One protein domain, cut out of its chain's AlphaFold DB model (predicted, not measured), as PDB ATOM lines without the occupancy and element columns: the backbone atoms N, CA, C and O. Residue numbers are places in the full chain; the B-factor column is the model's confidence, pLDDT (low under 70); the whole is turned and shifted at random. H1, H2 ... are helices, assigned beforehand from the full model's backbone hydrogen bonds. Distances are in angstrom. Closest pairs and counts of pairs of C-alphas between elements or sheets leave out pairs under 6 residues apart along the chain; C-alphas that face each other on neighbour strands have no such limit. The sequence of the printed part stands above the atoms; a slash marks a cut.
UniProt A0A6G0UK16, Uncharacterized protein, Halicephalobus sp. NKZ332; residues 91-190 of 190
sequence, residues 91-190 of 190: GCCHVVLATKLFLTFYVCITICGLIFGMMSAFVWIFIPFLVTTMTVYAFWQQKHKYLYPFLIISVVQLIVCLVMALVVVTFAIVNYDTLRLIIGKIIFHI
ATOM      1  N   GLY A  91      -4.242 -34.046  20.786       53.16
ATOM      2  CA  GLY A  91      -2.926 -34.677  20.929       53.16
ATOM      3  C   GLY A  91      -1.993 -33.911  21.865       53.16
ATOM      4  O   GLY A  91      -1.402 -34.521  22.750       53.16
ATOM      5  N   CYS A  92      -1.892 -32.587  21.692       51.72
ATOM      6  CA  CYS A  92      -0.978 -31.717  22.444       51.72
ATOM      7  C   CYS A  92      -1.376 -31.594  23.920       51.72
ATOM      8  O   CYS A  92      -0.534 -31.746  24.796       51.72
ATOM      9  N   CYS A  93      -2.666 -31.414  24.216       55.94
ATOM     10  CA  CYS A  93      -3.130 -31.366  25.603       55.94
ATOM     11  C   CYS A  93      -2.974 -32.723  26.298       55.94
ATOM     12  O   CYS A  93      -2.627 -32.768  27.470       55.94
ATOM     13  N   HIS A  94      -3.160 -33.832  25.573       64.50
ATOM     14  CA  HIS A  94      -2.963 -35.165  26.138       64.50
ATOM     15  C   HIS A  94      -1.493 -35.441  26.459       64.50
ATOM     16  O   HIS A  94      -1.204 -36.019  27.502       64.50
ATOM     17  N   VAL A  95      -0.550 -35.030  25.603       65.31
ATOM     18  CA  VAL A  95       0.878 -35.190  25.925       65.31
ATOM     19  C   VAL A  95       1.311 -34.291  27.060       65.31
ATOM     20  O   VAL A  95       2.040 -34.776  27.910       65.31
ATOM     21  N   VAL A  96       0.829 -33.046  27.120       69.62
ATOM     22  CA  VAL A  96       1.125 -32.120  28.225       69.62
ATOM     23  C   VAL A  96       0.535 -32.637  29.540       69.62
ATOM     24  O   VAL A  96       1.197 -32.610  30.577       69.62
ATOM     25  N   LEU A  97      -0.681 -33.185  29.501       67.19
ATOM     26  CA  LEU A  97      -1.303 -33.825  30.655       67.19
ATOM     27  C   LEU A  97      -0.536 -35.083  31.074       67.19
ATOM     28  O   LEU A  97      -0.312 -35.291  32.264       67.19
ATOM     29  N   ALA A  98      -0.087 -35.893  30.112       65.25
ATOM     30  CA  ALA A  98       0.704 -37.087  30.374       65.25
ATOM     31  C   ALA A  98       2.086 -36.747  30.945       65.25
ATOM     32  O   ALA A  98       2.507 -37.416  31.881       65.25
ATOM     33  N   THR A  99       2.775 -35.706  30.463       65.75
ATOM     34  CA  THR A  99       4.042 -35.258  31.062       65.75
ATOM     35  C   THR A  99       3.837 -34.687  32.452       65.75
ATOM     36  O   THR A  99       4.649 -34.982  33.321       65.75
ATOM     37  N   LYS A 100       2.754 -33.944  32.714       76.19
ATOM     38  CA  LYS A 100       2.427 -33.488  34.074       76.19
ATOM     39  C   LYS A 100       2.148 -34.646  35.024       76.19
ATOM     40  O   LYS A 100       2.743 -34.703  36.094       76.19
ATOM     41  N   LEU A 101       1.292 -35.588  34.629       73.38
ATOM     42  CA  LEU A 101       1.009 -36.781  35.430       73.38
ATOM     43  C   LEU A 101       2.268 -37.621  35.634       73.38
ATOM     44  O   LEU A 101       2.513 -38.077  36.744       73.38
ATOM     45  N   PHE A 102       3.087 -37.780  34.594       69.62
ATOM     46  CA  PHE A 102       4.343 -38.515  34.668       69.62
ATOM     47  C   PHE A 102       5.344 -37.842  35.607       69.62
ATOM     48  O   PHE A 102       5.962 -38.523  36.417       69.62
ATOM     49  N   LEU A 103       5.466 -36.515  35.549       71.50
ATOM     50  CA  LEU A 103       6.321 -35.736  36.438       71.50
ATOM     51  C   LEU A 103       5.854 -35.854  37.895       71.50
ATOM     52  O   LEU A 103       6.662 -36.123  38.781       71.50
ATOM     53  N   THR A 104       4.553 -35.713  38.147       73.94
ATOM     54  CA  THR A 104       3.977 -35.874  39.489       73.94
ATOM     55  C   THR A 104       4.191 -37.292  40.011       73.94
ATOM     56  O   THR A 104       4.643 -37.486  41.137       73.94
ATOM     57  N   PHE A 105       3.938 -38.297  39.176       72.56
ATOM     58  CA  PHE A 105       4.147 -39.697  39.527       72.56
ATOM     59  C   PHE A 105       5.625 -40.008  39.783       72.56
ATOM     60  O   PHE A 105       5.951 -40.716  40.731       72.56
ATOM     61  N   TYR A 106       6.525 -39.420  38.994       70.25
ATOM     62  CA  TYR A 106       7.969 -39.491  39.181       70.25
ATOM     63  C   TYR A 106       8.390 -38.941  40.547       70.25
ATOM     64  O   TYR A 106       9.136 -39.604  41.267       70.25
ATOM     65  N   VAL A 107       7.883 -37.770  40.942       77.81
ATOM     66  CA  VAL A 107       8.177 -37.178  42.255       77.81
ATOM     67  C   VAL A 107       7.651 -38.076  43.379       77.81
ATOM     68  O   VAL A 107       8.398 -38.382  44.308       77.81
ATOM     69  N   CYS A 108       6.419 -38.579  43.267       74.75
ATOM     70  CA  CYS A 108       5.853 -39.511  44.245       74.75
ATOM     71  C   CYS A 108       6.672 -40.804  44.367       74.75
ATOM     72  O   CYS A 108       6.992 -41.207  45.482       74.75
ATOM     73  N   ILE A 109       7.064 -41.434  43.252       70.06
ATOM     74  CA  ILE A 109       7.915 -42.634  43.273       70.06
ATOM     75  C   ILE A 109       9.275 -42.325  43.887       70.06
ATOM     76  O   ILE A 109       9.776 -43.133  44.660       70.06
ATOM     77  N   THR A 110       9.875 -41.183  43.562       71.12
ATOM     78  CA  THR A 110      11.192 -40.801  44.087       71.12
ATOM     79  C   THR A 110      11.142 -40.640  45.602       71.12
ATOM     80  O   THR A 110      12.018 -41.143  46.299       71.12
ATOM     81  N   ILE A 111      10.089 -40.010  46.127       76.75
ATOM     82  CA  ILE A 111       9.875 -39.860  47.571       76.75
ATOM     83  C   ILE A 111       9.603 -41.223  48.218       76.75
ATOM     84  O   ILE A 111      10.248 -41.569  49.204       76.75
ATOM     85  N   CYS A 112       8.708 -42.034  47.649       69.12
ATOM     86  CA  CYS A 112       8.425 -43.377  48.156       69.12
ATOM     87  C   CYS A 112       9.676 -44.273  48.143       69.12
ATOM     88  O   CYS A 112       9.939 -44.970  49.116       69.12
ATOM     89  N   GLY A 113      10.474 -44.224  47.075       67.38
ATOM     90  CA  GLY A 113      11.732 -44.955  46.931       67.38
ATOM     91  C   GLY A 113      12.824 -44.457  47.877       67.38
ATOM     92  O   GLY A 113      13.575 -45.272  48.399       67.38
ATOM     93  N   LEU A 114      12.879 -43.152  48.164       69.12
ATOM     94  CA  LEU A 114      13.768 -42.577  49.180       69.12
ATOM     95  C   LEU A 114      13.403 -43.029  50.595       69.12
ATOM     96  O   LEU A 114      14.292 -43.289  51.398       69.12
ATOM     97  N   ILE A 115      12.108 -43.124  50.898       69.38
ATOM     98  CA  ILE A 115      11.627 -43.546  52.220       69.38
ATOM     99  C   ILE A 115      11.835 -45.054  52.422       69.38
ATOM    100  O   ILE A 115      12.111 -45.485  53.540       69.38
ATOM    101  N   PHE A 116      11.734 -45.855  51.354       63.81
ATOM    102  CA  PHE A 116      11.801 -47.317  51.443       63.81
ATOM    103  C   PHE A 116      13.130 -47.970  51.070       63.81
ATOM    104  O   PHE A 116      13.391 -49.100  51.486       63.81
ATOM    105  N   GLY A 117      13.963 -47.319  50.267       58.62
ATOM    106  CA  GLY A 117      15.191 -47.905  49.751       58.62
ATOM    107  C   GLY A 117      16.377 -47.706  50.688       58.62
ATOM    108  O   GLY A 117      16.902 -46.603  50.804       58.62
ATOM    109  N   MET A 118      16.914 -48.794  51.248       62.38
ATOM    110  CA  MET A 118      18.356 -48.844  51.520       62.38
ATOM    111  C   MET A 118      19.117 -48.578  50.206       62.38
ATOM    112  O   MET A 118      18.668 -48.997  49.138       62.38
ATOM    113  N   MET A 119      20.274 -47.907  50.285       57.34
ATOM    114  CA  MET A 119      21.055 -47.365  49.149       57.34
ATOM    115  C   MET A 119      21.261 -48.311  47.943       57.34
ATOM    116  O   MET A 119      21.491 -47.832  46.836       57.34
ATOM    117  N   SER A 120      21.162 -49.637  48.099       57.12
ATOM    118  CA  SER A 120      21.336 -50.600  46.999       57.12
ATOM    119  C   SER A 120      20.121 -50.746  46.068       57.12
ATOM    120  O   SER A 120      20.292 -51.100  44.901       57.12
ATOM    121  N   ALA A 121      18.902 -50.445  46.530       62.16
ATOM    122  CA  ALA A 121      17.681 -50.581  45.724       62.16
ATOM    123  C   ALA A 121      17.495 -49.433  44.710       62.16
ATOM    124  O   ALA A 121      16.734 -49.556  43.750       62.16
ATOM    125  N   PHE A 122      18.240 -48.337  44.876       59.53
ATOM    126  CA  PHE A 122      18.203 -47.166  43.996       59.53
ATOM    127  C   PHE A 122      18.568 -47.496  42.543       59.53
ATOM    128  O   PHE A 122      17.938 -47.000  41.610       59.53
ATOM    129  N   VAL A 123      19.543 -48.388  42.344       59.91
ATOM    130  CA  VAL A 123      19.979 -48.827  41.007       59.91
ATOM    131  C   VAL A 123      18.862 -49.564  40.263       59.91
ATOM    132  O   VAL A 123      18.744 -49.439  39.047       59.91
ATOM    133  N   TRP A 124      17.997 -50.279  40.985       61.69
ATOM    134  CA  TRP A 124      16.884 -51.017  40.387       61.69
ATOM    135  C   TRP A 124      15.731 -50.108  39.951       61.69
ATOM    136  O   TRP A 124      15.061 -50.413  38.968       61.69
ATOM    137  N   ILE A 125      15.539 -48.965  40.616       62.53
ATOM    138  CA  ILE A 125      14.554 -47.933  40.236       62.53
ATOM    139  C   ILE A 125      15.066 -47.074  39.065       62.53
ATOM    140  O   ILE A 125      14.285 -46.536  38.279       62.53
ATOM    141  N   PHE A 126      16.384 -46.998  38.881       64.06
ATOM    142  CA  PHE A 126      16.998 -46.226  37.804       64.06
ATOM    143  C   PHE A 126      16.777 -46.831  36.403       64.06
ATOM    144  O   PHE A 126      16.675 -46.111  35.409       64.06
ATOM    145  N   ILE A 127      16.641 -48.156  36.310       64.06
ATOM    146  CA  ILE A 127      16.382 -48.868  35.048       64.06
ATOM    147  C   ILE A 127      15.019 -48.476  34.437       64.06
ATOM    148  O   ILE A 127      14.995 -48.024  33.288       64.06
ATOM    149  N   PRO A 128      13.884 -48.568  35.160       62.88
ATOM    150  CA  PRO A 128      12.600 -48.098  34.640       62.88
ATOM    151  C   PRO A 128      12.580 -46.576  34.423       62.88
ATOM    152  O   PRO A 128      11.920 -46.102  33.499       62.88
ATOM    153  N   PHE A 129      13.356 -45.800  35.187       67.94
ATOM    154  CA  PHE A 129      13.511 -44.357  34.972       67.94
ATOM    155  C   PHE A 129      14.117 -44.018  33.594       67.94
ATOM    156  O   PHE A 129      13.563 -43.200  32.852       67.94
ATOM    157  N   LEU A 130      15.204 -44.685  33.200       65.19
ATOM    158  CA  LEU A 130      15.824 -44.473  31.887       65.19
ATOM    159  C   LEU A 130      14.925 -44.921  30.734       65.19
ATOM    160  O   LEU A 130      14.819 -44.228  29.723       65.19
ATOM    161  N   VAL A 131      14.236 -46.051  30.895       65.56
ATOM    162  CA  VAL A 131      13.286 -46.530  29.884       65.56
ATOM    163  C   VAL A 131      12.195 -45.489  29.659       65.56
ATOM    164  O   VAL A 131      11.892 -45.167  28.516       65.56
ATOM    165  N   THR A 132      11.660 -44.892  30.725       66.50
ATOM    166  CA  THR A 132      10.541 -43.958  30.577       66.50
ATOM    167  C   THR A 132      10.958 -42.609  29.995       66.50
ATOM    168  O   THR A 132      10.243 -42.054  29.162       66.50
ATOM    169  N   THR A 133      12.140 -42.104  30.353       65.25
ATOM    170  CA  THR A 133      12.687 -40.886  29.732       65.25
ATOM    171  C   THR A 133      12.978 -41.090  28.244       65.25
ATOM    172  O   THR A 133      12.658 -40.209  27.451       65.25
ATOM    173  N   MET A 134      13.463 -42.268  27.834       63.81
ATOM    174  CA  MET A 134      13.636 -42.623  26.418       63.81
ATOM    175  C   MET A 134      12.307 -42.706  25.658       63.81
ATOM    176  O   MET A 134      12.216 -42.224  24.529       63.81
ATOM    177  N   THR A 135      11.252 -43.241  26.279       62.12
ATOM    178  CA  THR A 135       9.895 -43.263  25.705       62.12
ATOM    179  C   THR A 135       9.359 -41.847  25.473       62.12
ATOM    180  O   THR A 135       8.781 -41.565  24.423       62.12
ATOM    181  N   VAL A 136       9.591 -40.933  26.423       65.81
ATOM    182  CA  VAL A 136       9.220 -39.513  26.308       65.81
ATOM    183  C   VAL A 136      10.061 -38.803  25.242       65.81
ATOM    184  O   VAL A 136       9.526 -38.032  24.447       65.81
ATOM    185  N   TYR A 137      11.358 -39.103  25.157       62.19
ATOM    186  CA  TYR A 137      12.251 -38.530  24.146       62.19
ATOM    187  C   TYR A 137      11.853 -38.958  22.727       62.19
ATOM    188  O   TYR A 137      11.832 -38.146  21.801       62.19
ATOM    189  N   ALA A 138      11.454 -40.221  22.559       59.81
ATOM    190  CA  ALA A 138      10.891 -40.726  21.312       59.81
ATOM    191  C   ALA A 138       9.544 -40.061  20.976       59.81
ATOM    192  O   ALA A 138       9.255 -39.841  19.799       59.81
ATOM    193  N   PHE A 139       8.754 -39.681  21.991       58.25
ATOM    194  CA  PHE A 139       7.497 -38.937  21.834       58.25
ATOM    195  C   PHE A 139       7.702 -37.596  21.117       58.25
ATOM    196  O   PHE A 139       6.887 -37.211  20.277       58.25
ATOM    197  N   TRP A 140       8.819 -36.917  21.382       56.75
ATOM    198  CA  TRP A 140       9.132 -35.618  20.783       56.75
ATOM    199  C   TRP A 140       9.313 -35.687  19.251       56.75
ATOM    200  O   TRP A 140       9.064 -34.711  18.549       56.75
ATOM    201  N   GLN A 141       9.662 -36.851  18.691       60.47
ATOM    202  CA  GLN A 141       9.988 -37.031  17.264       60.47
ATOM    203  C   GLN A 141       8.764 -37.189  16.318       60.47
ATOM    204  O   GLN A 141       8.894 -37.706  15.210       60.47
ATOM    205  N   GLN A 142       7.561 -36.752  16.720       55.12
ATOM    206  CA  GLN A 142       6.369 -36.551  15.860       55.12
ATOM    207  C   GLN A 142       5.917 -37.716  14.936       55.12
ATOM    208  O   GLN A 142       5.197 -37.510  13.957       55.12
ATOM    209  N   LYS A 143       6.213 -38.985  15.251       56.66
ATOM    210  CA  LYS A 143       5.583 -40.139  14.562       56.66
ATOM    211  C   LYS A 143       4.291 -40.566  15.263       56.66
ATOM    212  O   LYS A 143       4.201 -41.627  15.873       56.66
ATOM    213  N   HIS A 144       3.262 -39.730  15.135       57.84
ATOM    214  CA  HIS A 144       1.994 -39.790  15.881       57.84
ATOM    215  C   HIS A 144       1.181 -41.099  15.777       57.84
ATOM    216  O   HIS A 144       0.295 -41.320  16.597       57.84
ATOM    217  N   LYS A 145       1.449 -41.986  14.809       63.25
ATOM    218  CA  LYS A 145       0.591 -43.160  14.548       63.25
ATOM    219  C   LYS A 145       0.980 -44.442  15.296       63.25
ATOM    220  O   LYS A 145       0.133 -45.309  15.459       63.25
ATOM    221  N   TYR A 146       2.221 -44.554  15.777       54.44
ATOM    222  CA  TYR A 146       2.735 -45.777  16.431       54.44
ATOM    223  C   TYR A 146       3.146 -45.576  17.888       54.44
ATOM    224  O   TYR A 146       3.591 -46.502  18.556       54.44
ATOM    225  N   LEU A 147       2.989 -44.358  18.388       62.12
ATOM    226  CA  LEU A 147       3.591 -43.940  19.643       62.12
ATOM    227  C   LEU A 147       2.656 -44.143  20.840       62.12
ATOM    228  O   LEU A 147       3.089 -44.500  21.931       62.12
ATOM    229  N   TYR A 148       1.353 -44.018  20.601       61.75
ATOM    230  CA  TYR A 148       0.316 -44.268  21.596       61.75
ATOM    231  C   TYR A 148       0.353 -45.686  22.204       61.75
ATOM    232  O   TYR A 148       0.356 -45.790  23.431       61.75
ATOM    233  N   PRO A 149       0.457 -46.783  21.418       71.69
ATOM    234  CA  PRO A 149       0.549 -48.121  22.003       71.69
ATOM    235  C   PRO A 149       1.840 -48.311  22.807       71.69
ATOM    236  O   PRO A 149       1.812 -48.944  23.857       71.69
ATOM    237  N   PHE A 150       2.952 -47.715  22.372       66.81
ATOM    238  CA  PHE A 150       4.226 -47.808  23.083       66.81
ATOM    239  C   PHE A 150       4.178 -47.087  24.438       66.81
ATOM    240  O   PHE A 150       4.635 -47.627  25.446       66.81
ATOM    241  N   LEU A 151       3.540 -45.912  24.486       68.06
ATOM    242  CA  LEU A 151       3.335 -45.181  25.731       68.06
ATOM    243  C   LEU A 151       2.440 -45.968  26.700       68.06
ATOM    244  O   LEU A 151       2.823 -46.156  27.852       68.06
ATOM    245  N   ILE A 152       1.307 -46.503  26.235       74.19
ATOM    246  CA  ILE A 152       0.404 -47.305  27.078       74.19
ATOM    247  C   ILE A 152       1.133 -48.522  27.657       74.19
ATOM    248  O   ILE A 152       1.064 -48.760  28.861       74.19
ATOM    249  N   ILE A 153       1.876 -49.258  26.828       78.56
ATOM    250  CA  ILE A 153       2.633 -50.439  27.270       78.56
ATOM    251  C   ILE A 153       3.669 -50.048  28.330       78.56
ATOM    252  O   ILE A 153       3.778 -50.715  29.358       78.56
ATOM    253  N   SER A 154       4.387 -48.940  28.124       71.38
ATOM    254  CA  SER A 154       5.383 -48.464  29.090       71.38
ATOM    255  C   SER A 154       4.764 -48.037  30.427       71.38
ATOM    256  O   SER A 154       5.328 -48.334  31.478       71.38
ATOM    257  N   VAL A 155       3.574 -47.426  30.412       72.12
ATOM    258  CA  VAL A 155       2.846 -47.032  31.630       72.12
ATOM    259  C   VAL A 155       2.359 -48.259  32.395       72.12
ATOM    260  O   VAL A 155       2.550 -48.336  33.607       72.12
ATOM    261  N   VAL A 156       1.779 -49.244  31.705       79.75
ATOM    262  CA  VAL A 156       1.326 -50.490  32.341       79.75
ATOM    263  C   VAL A 156       2.507 -51.229  32.971       79.75
ATOM    264  O   VAL A 156       2.417 -51.656  34.121       79.75
ATOM    265  N   GLN A 157       3.643 -51.311  32.272       76.81
ATOM    266  CA  GLN A 157       4.859 -51.929  32.800       76.81
ATOM    267  C   GLN A 157       5.369 -51.216  34.059       76.81
ATOM    268  O   GLN A 157       5.792 -51.867  35.014       76.81
ATOM    269  N   LEU A 158       5.303 -49.885  34.079       69.38
ATOM    270  CA  LEU A 158       5.711 -49.074  35.220       69.38
ATOM    271  C   LEU A 158       4.787 -49.314  36.425       69.38
ATOM    272  O   LEU A 158       5.282 -49.529  37.530       69.38
ATOM    273  N   ILE A 159       3.467 -49.383  36.213       76.00
ATOM    274  CA  ILE A 159       2.493 -49.719  37.265       76.00
ATOM    275  C   ILE A 159       2.775 -51.112  37.837       76.00
ATOM    276  O   ILE A 159       2.854 -51.266  39.052       76.00
ATOM    277  N   VAL A 160       2.977 -52.121  36.984       80.62
ATOM    278  CA  VAL A 160       3.283 -53.491  37.431       80.62
ATOM    279  C   VAL A 160       4.592 -53.527  38.222       80.62
ATOM    280  O   VAL A 160       4.657 -54.146  39.283       80.62
ATOM    281  N   CYS A 161       5.624 -52.824  37.750       72.06
ATOM    282  CA  CYS A 161       6.907 -52.739  38.439       72.06
ATOM    283  C   CYS A 161       6.776 -52.056  39.810       72.06
ATOM    284  O   CYS A 161       7.389 -52.504  40.780       72.06
ATOM    285  N   LEU A 162       5.944 -51.014  39.912       71.56
ATOM    286  CA  LEU A 162       5.656 -50.326  41.169       71.56
ATOM    287  C   LEU A 162       4.913 -51.241  42.142       71.56
ATOM    288  O   LEU A 162       5.320 -51.349  43.294       71.56
ATOM    289  N   VAL A 163       3.868 -51.936  41.685       78.12
ATOM    290  CA  VAL A 163       3.105 -52.873  42.523       78.12
ATOM    291  C   VAL A 163       4.013 -53.979  43.059       78.12
ATOM    292  O   VAL A 163       3.982 -54.260  44.254       78.12
ATOM    293  N   MET A 164       4.877 -54.556  42.217       77.56
ATOM    294  CA  MET A 164       5.844 -55.571  42.654       77.56
ATOM    295  C   MET A 164       6.813 -55.021  43.704       77.56
ATOM    296  O   MET A 164       7.037 -55.668  44.727       77.56
ATOM    297  N   ALA A 165       7.346 -53.815  43.496       72.44
ATOM    298  CA  ALA A 165       8.212 -53.163  44.474       72.44
ATOM    299  C   ALA A 165       7.478 -52.901  45.799       72.44
ATOM    300  O   ALA A 165       8.032 -53.170  46.862       72.44
ATOM    301  N   LEU A 166       6.222 -52.448  45.743       77.12
ATOM    302  CA  LEU A 166       5.398 -52.181  46.919       77.12
ATOM    303  C   LEU A 166       5.122 -53.460  47.714       77.12
ATOM    304  O   LEU A 166       5.267 -53.453  48.928       77.12
ATOM    305  N   VAL A 167       4.810 -54.572  47.045       82.94
ATOM    306  CA  VAL A 167       4.609 -55.871  47.707       82.94
ATOM    307  C   VAL A 167       5.880 -56.328  48.423       82.94
ATOM    308  O   VAL A 167       5.812 -56.710  49.591       82.94
ATOM    309  N   VAL A 168       7.041 -56.256  47.763       81.75
ATOM    310  CA  VAL A 168       8.332 -56.638  48.367       81.75
ATOM    311  C   VAL A 168       8.651 -55.759  49.573       81.75
ATOM    312  O   VAL A 168       9.078 -56.252  50.616       81.75
ATOM    313  N   VAL A 169       8.390 -54.462  49.454       75.50
ATOM    314  CA  VAL A 169       8.558 -53.482  50.521       75.50
ATOM    315  C   VAL A 169       7.642 -53.775  51.712       75.50
ATOM    316  O   VAL A 169       8.117 -53.878  52.841       75.50
ATOM    317  N   THR A 170       6.338 -53.946  51.487       78.06
ATOM    318  CA  THR A 170       5.378 -54.247  52.556       78.06
ATOM    319  C   THR A 170       5.735 -55.561  53.237       78.06
ATOM    320  O   THR A 170       5.714 -55.648  54.463       78.06
ATOM    321  N   PHE A 171       6.140 -56.562  52.457       81.81
ATOM    322  CA  PHE A 171       6.626 -57.825  52.990       81.81
ATOM    323  C   PHE A 171       7.870 -57.625  53.865       81.81
ATOM    324  O   PHE A 171       7.929 -58.170  54.965       81.81
ATOM    325  N   ALA A 172       8.831 -56.802  53.441       79.38
ATOM    326  CA  ALA A 172      10.013 -56.490  54.239       79.38
ATOM    327  C   ALA A 172       9.656 -55.814  55.575       79.38
ATOM    328  O   ALA A 172      10.206 -56.208  56.600       79.38
ATOM    329  N   ILE A 173       8.703 -54.874  55.600       80.44
ATOM    330  CA  ILE A 173       8.249 -54.227  56.847       80.44
ATOM    331  C   ILE A 173       7.629 -55.245  57.799       80.44
ATOM    332  O   ILE A 173       8.004 -55.292  58.966       80.44
ATOM    333  N   VAL A 174       6.695 -56.067  57.314       80.44
ATOM    334  CA  VAL A 174       5.985 -57.049  58.151       80.44
ATOM    335  C   VAL A 174       6.964 -58.061  58.746       80.44
ATOM    336  O   VAL A 174       6.886 -58.392  59.932       80.44
ATOM    337  N   ASN A 175       7.925 -58.524  57.944       82.94
ATOM    338  CA  ASN A 175       8.965 -59.427  58.426       82.94
ATOM    339  C   ASN A 175       9.910 -58.735  59.414       82.94
ATOM    340  O   ASN A 175      10.283 -59.348  60.412       82.94
ATOM    341  N   TYR A 176      10.264 -57.468  59.184       80.94
ATOM    342  CA  TYR A 176      11.103 -56.694  60.099       80.94
ATOM    343  C   TYR A 176      10.421 -56.463  61.453       80.94
ATOM    344  O   TYR A 176      11.054 -56.648  62.491       80.94
ATOM    345  N   ASP A 177       9.129 -56.129  61.460       81.25
ATOM    346  CA  ASP A 177       8.338 -55.930  62.679       81.25
ATOM    347  C   ASP A 177       8.243 -57.227  63.496       81.25
ATOM    348  O   ASP A 177       8.548 -57.256  64.690       81.25
ATOM    349  N   THR A 178       7.975 -58.342  62.809       82.12
ATOM    350  CA  THR A 178       7.941 -59.682  63.411       82.12
ATOM    351  C   THR A 178       9.287 -60.052  64.043       82.12
ATOM    352  O   THR A 178       9.334 -60.519  65.183       82.12
ATOM    353  N   LEU A 179      10.399 -59.801  63.343       79.19
ATOM    354  CA  LEU A 179      11.753 -60.022  63.863       79.19
ATOM    355  C   LEU A 179      12.023 -59.175  65.112       79.19
ATOM    356  O   LEU A 179      12.571 -59.671  66.099       79.19
ATOM    357  N   ARG A 180      11.596 -57.910  65.094       81.94
ATOM    358  CA  ARG A 180      11.750 -56.985  66.219       81.94
ATOM    359  C   ARG A 180      10.964 -57.439  67.446       81.94
ATOM    360  O   ARG A 180      11.465 -57.334  68.566       81.94
ATOM    361  N   LEU A 181       9.764 -57.978  67.238       82.56
ATOM    362  CA  LEU A 181       8.896 -58.486  68.296       82.56
ATOM    363  C   LEU A 181       9.500 -59.728  68.964       82.56
ATOM    364  O   LEU A 181       9.506 -59.825  70.191       82.56
ATOM    365  N   ILE A 182      10.087 -60.636  68.179       85.75
ATOM    366  CA  ILE A 182      10.787 -61.825  68.695       85.75
ATOM    367  C   ILE A 182      12.031 -61.422  69.500       85.75
ATOM    368  O   ILE A 182      12.211 -61.896  70.622       85.75
ATOM    369  N   ILE A 183      12.855 -60.510  68.974       87.62
ATOM    370  CA  ILE A 183      14.055 -60.009  69.665       87.62
ATOM    371  C   ILE A 183      13.686 -59.325  70.989       87.62
ATOM    372  O   ILE A 183      14.317 -59.592  72.010       87.62
ATOM    373  N   GLY A 184      12.637 -58.494  71.001       85.56
ATOM    374  CA  GLY A 184      12.159 -57.843  72.223       85.56
ATOM    375  C   GLY A 184      11.706 -58.841  73.292       85.56
ATOM    376  O   GLY A 184      12.008 -58.669  74.470       85.56
ATOM    377  N   LYS A 185      11.042 -59.927  72.880       83.50
ATOM    378  CA  LYS A 185      10.588 -61.000  73.776       83.50
ATOM    379  C   LYS A 185      11.752 -61.787  74.389       83.50
ATOM    380  O   LYS A 185      11.675 -62.158  75.555       83.50
ATOM    381  N   ILE A 186      12.810 -62.035  73.614       85.31
ATOM    382  CA  ILE A 186      14.015 -62.747  74.070       85.31
ATOM    383  C   ILE A 186      14.822 -61.882  75.043       85.31
ATOM    384  O   ILE A 186      15.229 -62.375  76.088       85.31
ATOM    385  N   ILE A 187      15.012 -60.594  74.738       85.50
ATOM    386  CA  ILE A 187      15.761 -59.660  75.594       85.50
ATOM    387  C   ILE A 187      15.068 -59.424  76.939       85.50
ATOM    388  O   ILE A 187      15.750 -59.321  77.944       85.50
ATOM    389  N   PHE A 188      13.735 -59.351  76.982       79.88
ATOM    390  CA  PHE A 188      13.001 -59.144  78.240       79.88
ATOM    391  C   PHE A 188      12.977 -60.387  79.151       79.88
ATOM    392  O   PHE A 188      12.656 -60.285  80.331       79.88
ATOM    393  N   HIS A 189      13.263 -61.569  78.600       68.38
ATOM    394  CA  HIS A 189      13.287 -62.837  79.338       68.38
ATOM    395  C   HIS A 189      14.702 -63.219  79.827       68.38
ATOM    396  O   HIS A 189      14.865 -64.221  80.525       68.38
ATOM    397  N   ILE A 190      15.722 -62.452  79.440       63.88
ATOM    398  CA  ILE A 190      17.113 -62.564  79.903       63.88
ATOM    399  C   ILE A 190      17.340 -61.540  81.012       63.88
ATOM    400  O   ILE A 190      18.002 -61.914  82.003       63.88
TER     401      ILE A 190
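What this domain is: This is residues 91 to 190 of the 190 residues of an uncharacterized protein of Halicephalobus sp. NKZ332 (UniProt A0A6G0UK16). One long helix, H3, makes the length of a loose three-helix bundle: H1 and H2 run alongside its first part, and residues 174 to 190 stick out past them as a free arm. The three run up and down, each against the one before it, with H2 folding back on the beginning of H3 as a helical hairpin and H1 near both with few contacts. The printed part has 100 residues, with three named helices in the order H1, H2, H3 and no named strand, and its class is all helix. It is only just extended, close to loose, with a radius of gyration of the C-alphas of 19.3 A, and it spans 70 by 21 by 19 A.

How they stand to each other: The longest helix is H3, residues 147 to 188. H2, residues 122 to 140, touches H3, which meets it with residues 147 to 158 alone; the closest C-alphas are those of Phe 139 and Leu 147, 6.7 A apart. The two run opposite ways at a shallow tilt of 16 degrees and form a helical hairpin. H1, residues 91 to 116, is close to H3 but not clearly touching; their closest C-alphas, those of Phe 116 and Val 169, are 7.0 A apart. H1 and H3 run the same way at a shallow tilt of 16 degrees. H1 is also close to H2 but not clearly touching, with the C-alphas of Gly 113 and Phe 122 the closest at 7.4 A. These two run opposite ways at a shallow tilt of 8 degrees, and their centres are 12.0 A apart. In H1 and H3 every O i to N i+4 pair is within hydrogen-bond range; in H2 it is 13 of 15.

Where its parts are: H3 is 61.3 A from first to last C-alpha, from C-alpha 147 at (3.591, -43.940, 19.643) to C-alpha 188 at (13.001, -59.144, 78.240). H1 is 36.2 A long and begins with C-alpha 91 at (-2.926, -34.677, 20.929). H2 is 27.5 A long.

The domain as a whole: The two C-alphas farthest apart are those of Lys 145 and Ile 190, 70.1 A. Residues 174 to 190, of which 174 to 188 belong to H3, stand free; the body without them spans 44 by 18 by 17 A. The printed part has no cut and ends at the chain's last residue. The link from H1 to H2 is tight, with 5 residues, and that from H2 to H3 is short, with 6. The mean pLDDT of the printed part is 70.1; 52 residues are under 70, among them 91 to 99 and 112 to 148.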